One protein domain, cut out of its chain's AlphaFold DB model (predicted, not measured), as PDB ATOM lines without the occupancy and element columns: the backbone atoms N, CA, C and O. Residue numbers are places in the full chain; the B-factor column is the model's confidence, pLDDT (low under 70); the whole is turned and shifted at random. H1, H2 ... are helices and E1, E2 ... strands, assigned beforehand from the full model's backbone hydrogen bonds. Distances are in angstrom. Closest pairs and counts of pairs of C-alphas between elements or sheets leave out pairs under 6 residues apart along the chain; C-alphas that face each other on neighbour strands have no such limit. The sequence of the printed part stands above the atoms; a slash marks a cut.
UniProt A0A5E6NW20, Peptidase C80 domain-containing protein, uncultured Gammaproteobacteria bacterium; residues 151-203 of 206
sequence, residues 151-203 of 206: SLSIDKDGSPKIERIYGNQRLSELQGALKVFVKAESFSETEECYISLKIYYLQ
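This is residues 151 to 203 of the 206 residues of the protein "Peptidase C80 domain-containing protein" of uncultured Gammaproteobacteria bacterium (UniProt A0A5E6NW20). A small sheet, E2 E1 E3, has one helix, H1, crossing one face in two layers, and a wide loop, residues 166 to 179, joins its edge strands. The 53 printed residues hold E1, E2, E3, H1 in chain order; the sheet is mixed, as is the class, helices and strands. The whole is compact, radius of gyration of the C-alphas 10.9 A, spanning 27 by 21 by 20 A.

Find C-alpha 151 at (24.144, -45.596, 50.638), where E1, residues 151 to 154, begins. E2 is residues 160 to 165, 13.8 A; E3 is 180 to 182. H1, residues 187 to 200, runs 19.9 A to C-alpha 200 at (11.486, -52.595, 46.483).

Hairpin E1 and E2 is antiparallel: N 153 and O 161, 2.9 A. E1 and E3 are parallel: N 152 and O 181, 2.7 A. H1 is on the sheet, height 7.7 A, across E1 at 75 degrees on the local plane; their closest C-alphas, Ile 154 and Cys 193, are 6.6 A apart. Every O i to N i+4 pair in H1 is within hydrogen-bond range.

The printed part has no cut; link E2 to E3 is long. Look for pLDDT under 70 at residues 185 to 187, 189 to 190 and 192 to 203.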
ATOM      1  N   SER A 151      23.929 -44.939  49.346       81.75
ATOM      2  CA  SER A 151      24.144 -45.596  50.638       81.75
ATOM      3  C   SER A 151      22.816 -46.090  51.203       81.75
ATOM      4  O   SER A 151      21.840 -45.342  51.226       81.75
ATOM      5  N   LEU A 152      22.802 -47.325  51.693       84.25
ATOM      6  CA  LEU A 152      21.633 -48.035  52.198       84.25
ATOM      7  C   LEU A 152      21.872 -48.553  53.615       84.25
ATOM      8  O   LEU A 152      23.015 -48.809  54.002       84.25
ATOM      9  N   SER A 153      20.794 -48.778  54.347       82.06
ATOM     10  CA  SER A 153      20.752 -49.529  55.602       82.06
ATOM     11  C   SER A 153      19.504 -50.420  55.629       82.06
ATOM     12  O   SER A 153      18.701 -50.398  54.693       82.06
ATOM     13  N   ILE A 154      19.363 -51.222  56.683       76.75
ATOM     14  CA  ILE A 154      18.156 -51.996  56.974       76.75
ATOM     15  C   ILE A 154      17.492 -51.395  58.214       76.75
ATOM     16  O   ILE A 154      18.147 -51.235  59.249       76.75
ATOM     17  N   ASP A 155      16.211 -51.043  58.103       77.75
ATOM     18  CA  ASP A 155      15.391 -50.629  59.239       77.75
ATOM     19  C   ASP A 155      15.038 -51.832  60.130       77.75
ATOM     20  O   ASP A 155      15.218 -52.995  59.770       77.75
ATOM     21  N   LYS A 156      14.537 -51.566  61.344       78.88
ATOM     22  CA  LYS A 156      14.244 -52.616  62.343       78.88
ATOM     23  C   LYS A 156      13.239 -53.667  61.861       78.88
ATOM     24  O   LYS A 156      13.212 -54.765  62.404       78.88
ATOM     25  N   ASP A 157      12.397 -53.309  60.901       78.75
ATOM     26  CA  ASP A 157      11.397 -54.180  60.286       78.75
ATOM     27  C   ASP A 157      11.944 -54.985  59.091       78.75
ATOM     28  O   ASP A 157      11.189 -55.710  58.445       78.75
ATOM     29  N   GLY A 158      13.246 -54.881  58.799       71.00
ATOM     30  CA  GLY A 158      13.897 -55.564  57.682       71.00
ATOM     31  C   GLY A 158      13.790 -54.819  56.348       71.00
ATOM     32  O   GLY A 158      14.330 -55.291  55.344       71.00
ATOM     33  N   SER A 159      13.118 -53.663  56.308       76.12
ATOM     34  CA  SER A 159      12.970 -52.896  55.073       76.12
ATOM     35  C   SER A 159      14.262 -52.145  54.705       76.12
ATOM     36  O   SER A 159      14.984 -51.659  55.582       76.12
ATOM     37  N   PRO A 160      14.614 -52.063  53.405       76.31
ATOM     38  CA  PRO A 160      15.774 -51.305  52.963       76.31
ATOM     39  C   PRO A 160      15.492 -49.804  53.047       76.31
ATOM     40  O   PRO A 160      14.504 -49.313  52.502       76.31
ATOM     41  N   LYS A 161      16.416 -49.062  53.651       84.62
ATOM     42  CA  LYS A 161      16.345 -47.610  53.797       84.62
ATOM     43  C   LYS A 161      17.470 -46.931  53.029       84.62
ATOM     44  O   LYS A 161      18.637 -47.303  53.147       84.62
ATOM     45  N   ILE A 162      17.131 -45.893  52.266       84.88
ATOM     46  CA  ILE A 162      18.118 -45.040  51.596       84.88
ATOM     47  C   ILE A 162      18.651 -44.018  52.599       84.88
ATOM     48  O   ILE A 162      17.923 -43.148  53.067       84.88
ATOM     49  N   GLU A 163      19.940 -44.115  52.905       85.12
ATOM     50  CA  GLU A 163      20.643 -43.196  53.807       85.12
ATOM     51  C   GLU A 163      21.144 -41.952  53.064       85.12
ATOM     52  O   GLU A 163      21.147 -40.848  53.606       85.12
ATOM     53  N   ARG A 164      21.604 -42.119  51.816       83.69
ATOM     54  CA  ARG A 164      22.140 -41.024  50.995       83.69
ATOM     55  C   ARG A 164      22.115 -41.379  49.512       83.69
ATOM     56  O   ARG A 164      22.463 -42.502  49.157       83.69
ATOM     57  N   ILE A 165      21.832 -40.393  48.662       82.88
ATOM     58  CA  ILE A 165      22.129 -40.429  47.223       82.88
ATOM     59  C   ILE A 165      23.180 -39.357  46.937       82.88
ATOM     60  O   ILE A 165      23.058 -38.215  47.391       82.88
ATOM     61  N   TYR A 166      24.261 -39.732  46.257       77.88
ATOM     62  CA  TYR A 166      25.352 -38.807  45.969       77.88
ATOM     63  C   TYR A 166      24.903 -37.687  45.023       77.88
ATOM     64  O   TYR A 166      24.077 -37.887  44.138       77.88
ATOM     65  N   GLY A 167      25.428 -36.477  45.235       78.00
ATOM     66  CA  GLY A 167      25.078 -35.309  44.422       78.00
ATOM     67  C   GLY A 167      23.640 -34.808  44.601       78.00
ATOM     68  O   GLY A 167      23.197 -34.003  43.790       78.00
ATOM     69  N   ASN A 168      22.920 -35.261  45.638       74.06
ATOM     70  CA  ASN A 168      21.504 -34.943  45.878       74.06
ATOM     71  C   ASN A 168      20.584 -35.287  44.693       74.06
ATOM     72  O   ASN A 168      19.538 -34.663  44.514       74.06
ATOM     73  N   GLN A 169      20.971 -36.276  43.886       80.62
ATOM     74  CA  GLN A 169      20.137 -36.789  42.804       80.62
ATOM     75  C   GLN A 169      18.905 -37.506  43.361       80.62
ATOM     76  O   GLN A 169      18.902 -38.007  44.494       80.62
ATOM     77  N   ARG A 170      17.848 -37.590  42.554       82.69
ATOM     78  CA  ARG A 170      16.696 -38.446  42.862       82.69
ATOM     79  C   ARG A 170      17.020 -39.890  42.496       82.69
ATOM     80  O   ARG A 170      17.724 -40.149  41.530       82.69
ATOM     81  N   LEU A 171      16.432 -40.847  43.213       79.81
ATOM     82  CA  LEU A 171      16.586 -42.276  42.906       79.81
ATOM     83  C   LEU A 171      16.223 -42.598  41.445       79.81
ATOM     84  O   LEU A 171      16.907 -43.384  40.802       79.81
ATOM     85  N   SER A 172      15.187 -41.942  40.911       81.25
ATOM     86  CA  SER A 172      14.735 -42.079  39.519       81.25
ATOM     87  C   SER A 172      15.724 -41.550  38.473       81.25
ATOM     88  O   SER A 172      15.569 -41.836  37.291       81.25
ATOM     89  N   GLU A 173      16.696 -40.736  38.882       82.19
ATOM     90  CA  GLU A 173      17.713 -40.153  37.998       82.19
ATOM     91  C   GLU A 173      18.960 -41.042  37.896       82.19
ATOM     92  O   GLU A 173      19.804 -40.824  37.029       82.19
ATOM     93  N   LEU A 174      19.078 -42.060  38.756       81.38
ATOM     94  CA  LEU A 174      20.205 -42.981  38.752       81.38
ATOM     95  C   LEU A 174      20.062 -43.994  37.612       81.38
ATOM     96  O   LEU A 174      19.071 -44.716  37.523       81.38
ATOM     97  N   GLN A 175      21.076 -44.073  36.750       77.50
ATOM     98  CA  GLN A 175      21.107 -44.981  35.602       77.50
ATOM     99  C   GLN A 175      22.433 -45.747  35.534       77.50
ATOM    100  O   GLN A 175      23.485 -45.239  35.919       77.50
ATOM    101  N   GLY A 176      22.389 -46.966  34.992       78.81
ATOM    102  CA  GLY A 176      23.574 -47.789  34.748       78.81
ATOM    103  C   GLY A 176      24.081 -48.563  35.970       78.81
ATOM    104  O   GLY A 176      23.340 -48.869  36.903       78.81
ATOM    105  N   ALA A 177      25.359 -48.949  35.932       74.88
ATOM    106  CA  ALA A 177      25.994 -49.713  37.000       74.88
ATOM    107  C   ALA A 177      26.320 -48.804  38.196       74.88
ATOM    108  O   ALA A 177      27.313 -48.079  38.179       74.88
ATOM    109  N   LEU A 178      25.487 -48.869  39.237       79.25
ATOM    110  CA  LEU A 178      25.635 -48.064  40.450       79.25
ATOM    111  C   LEU A 178      26.574 -48.724  41.462       79.25
ATOM    112  O   LEU A 178      26.485 -49.921  41.761       79.25
ATOM    113  N   LYS A 179      27.437 -47.920  42.071       76.75
ATOM    114  CA  LYS A 179      28.277 -48.302  43.198       76.75
ATOM    115  C   LYS A 179      27.525 -48.061  44.503       76.75
ATOM    116  O   LYS A 179      27.476 -46.950  45.026       76.75
ATOM    117  N   VAL A 180      26.991 -49.140  45.065       78.06
ATOM    118  CA  VAL A 180      26.144 -49.092  46.263       78.06
ATOM    119  C   VAL A 180      26.929 -49.430  47.538       78.06
ATOM    120  O   VAL A 180      27.715 -50.390  47.604       78.06
ATOM    121  N   PHE A 181      26.715 -48.633  48.583       77.50
ATOM    122  CA  PHE A 181      27.103 -48.948  49.952       77.50
ATOM    123  C   PHE A 181      25.907 -49.468  50.728       77.50
ATOM    124  O   PHE A 181      24.843 -48.873  50.695       77.50
ATOM    125  N   VAL A 182      26.105 -50.560  51.455       76.88
ATOM    126  CA  VAL A 182      25.137 -51.080  52.415       76.88
ATOM    127  C   VAL A 182      25.811 -51.041  53.776       76.88
ATOM    128  O   VAL A 182      26.907 -51.588  53.942       76.88
ATOM    129  N   LYS A 183      25.170 -50.373  54.729       76.94
ATOM    130  CA  LYS A 183      25.542 -50.356  56.137       76.94
ATOM    131  C   LYS A 183      24.984 -51.625  56.785       76.94
ATOM    132  O   LYS A 183      23.881 -51.621  57.312       76.94
ATOM    133  N   ALA A 184      25.766 -52.691  56.692       71.19
ATOM    134  CA  ALA A 184      25.484 -54.006  57.256       71.19
ATOM    135  C   ALA A 184      26.709 -54.512  58.034       71.19
ATOM    136  O   ALA A 184      27.844 -54.106  57.753       71.19
ATOM    137  N   GLU A 185      26.488 -55.385  59.013       65.69
ATOM    138  CA  GLU A 185      27.538 -55.931  59.880       65.69
ATOM    139  C   GLU A 185      28.085 -57.277  59.386       65.69
ATOM    140  O   GLU A 185      29.129 -57.745  59.864       65.69
ATOM    141  N   SER A 186      27.424 -57.890  58.400       65.38
ATOM    142  CA  SER A 186      27.820 -59.166  57.804       65.38
ATOM    143  C   SER A 186      27.595 -59.225  56.288       65.38
ATOM    144  O   SER A 186      26.935 -58.377  55.680       65.38
ATOM    145  N   PHE A 187      28.194 -60.238  55.654       65.75
ATOM    146  CA  PHE A 187      27.989 -60.501  54.231       65.75
ATOM    147  C   PHE A 187      26.538 -60.905  53.938       65.75
ATOM    148  O   PHE A 187      25.953 -60.374  53.004       65.75
ATOM    149  N   SER A 188      25.951 -61.758  54.780       71.12
ATOM    150  CA  SER A 188      24.557 -62.199  54.662       71.12
ATOM    151  C   SER A 188      23.578 -61.026  54.739       71.12
ATOM    152  O   SER A 188      22.765 -60.861  53.840       71.12
ATOM    153  N   GLU A 189      23.736 -60.132  55.719       69.31
ATOM    154  CA  GLU A 189      22.924 -58.904  55.806       69.31
ATOM    155  C   GLU A 189      23.117 -57.988  54.587       69.31
ATOM    156  O   GLU A 189      22.184 -57.339  54.115       69.31
ATOM    157  N   THR A 190      24.341 -57.929  54.052       69.06
ATOM    158  CA  THR A 190      24.619 -57.159  52.832       69.06
ATOM    159  C   THR A 190      23.870 -57.742  51.629       69.06
ATOM    160  O   THR A 190      23.339 -56.978  50.818       69.06
ATOM    161  N   GLU A 191      23.830 -59.071  51.494       71.62
ATOM    162  CA  GLU A 191      23.094 -59.760  50.427       71.62
ATOM    163  C   GLU A 191      21.582 -59.589  50.570       71.62
ATOM    164  O   GLU A 191      20.927 -59.239  49.588       71.62
ATOM    165  N   GLU A 192      21.036 -59.741  51.778       69.25
ATOM    166  CA  GLU A 192      19.616 -59.500  52.061       69.25
ATOM    167  C   GLU A 192      19.208 -58.078  51.676       69.25
ATOM    168  O   GLU A 192      18.231 -57.882  50.956       69.25
ATOM    169  N   CYS A 193      20.008 -57.076  52.048       68.00
ATOM    170  CA  CYS A 193      19.729 -55.693  51.678       68.00
ATOM    171  C   CYS A 193      19.759 -55.465  50.164       68.00
ATOM    172  O   CYS A 193      18.965 -54.679  49.641       68.00
ATOM    173  N   TYR A 194      20.657 -56.143  49.447       67.75
ATOM    174  CA  TYR A 194      20.731 -56.043  47.992       67.75
ATOM    175  C   TYR A 194      19.530 -56.710  47.305       67.75
ATOM    176  O   TYR A 194      18.982 -56.158  46.347       67.75
ATOM    177  N   ILE A 195      19.091 -57.867  47.813       65.69
ATOM    178  CA  ILE A 195      17.873 -58.550  47.361       65.69
ATOM    179  C   ILE A 195      16.656 -57.650  47.605       65.69
ATOM    180  O   ILE A 195      15.889 -57.399  46.673       65.69
ATOM    181  N   SER A 196      16.526 -57.086  48.805       62.47
ATOM    182  CA  SER A 196      15.437 -56.172  49.142       62.47
ATOM    183  C   SER A 196      15.453 -54.918  48.262       62.47
ATOM    184  O   SER A 196      14.421 -54.554  47.710       62.47
ATOM    185  N   LEU A 197      16.605 -54.288  48.010       65.56
ATOM    186  CA  LEU A 197      16.682 -53.137  47.097       65.56
ATOM    187  C   LEU A 197      16.157 -53.475  45.691       65.56
ATOM    188  O   LEU A 197      15.420 -52.685  45.098       65.56
ATOM    189  N   LYS A 198      16.506 -54.657  45.166       62.81
ATOM    190  CA  LYS A 198      15.987 -55.121  43.873       62.81
ATOM    191  C   LYS A 198      14.469 -55.271  43.879       62.81
ATOM    192  O   LYS A 198      13.825 -54.859  42.918       62.81
ATOM    193  N   ILE A 199      13.912 -55.826  44.953       57.91
ATOM    194  CA  ILE A 199      12.469 -56.052  45.100       57.91
ATOM    195  C   ILE A 199      11.705 -54.732  45.268       57.91
ATOM    196  O   ILE A 199      10.654 -54.571  44.655       57.91
ATOM    197  N   TYR A 200      12.216 -53.801  46.077       57.19
ATOM    198  CA  TYR A 200      11.486 -52.595  46.483       57.19
ATOM    199  C   TYR A 200      11.704 -51.383  45.570       57.19
ATOM    200  O   TYR A 200      10.813 -50.547  45.458       57.19
ATOM    201  N   TYR A 201      12.873 -51.262  44.931       57.69
ATOM    202  CA  TYR A 201      13.279 -50.009  44.279       57.69
ATOM    203  C   TYR A 201      13.751 -50.156  42.833       57.69
ATOM    204  O   TYR A 201      13.759 -49.168  42.103       57.69
ATOM    205  N   LEU A 202      14.143 -51.359  42.405       56.03
ATOM    206  CA  LEU A 202      14.649 -51.612  41.051       56.03
ATOM    207  C   LEU A 202      13.748 -52.561  40.251       56.03
ATOM    208  O   LEU A 202      14.221 -53.200  39.311       56.03
ATOM    209  N   GLN A 203      12.452 -52.635  40.581       50.16
ATOM    210  CA  GLN A 203      11.445 -53.182  39.668       50.16
ATOM    211  C   GLN A 203      11.300 -52.243  38.464       50.16
ATOM    212  O   GLN A 203      10.373 -51.444  38.373       50.16
TER     213      GLN A 203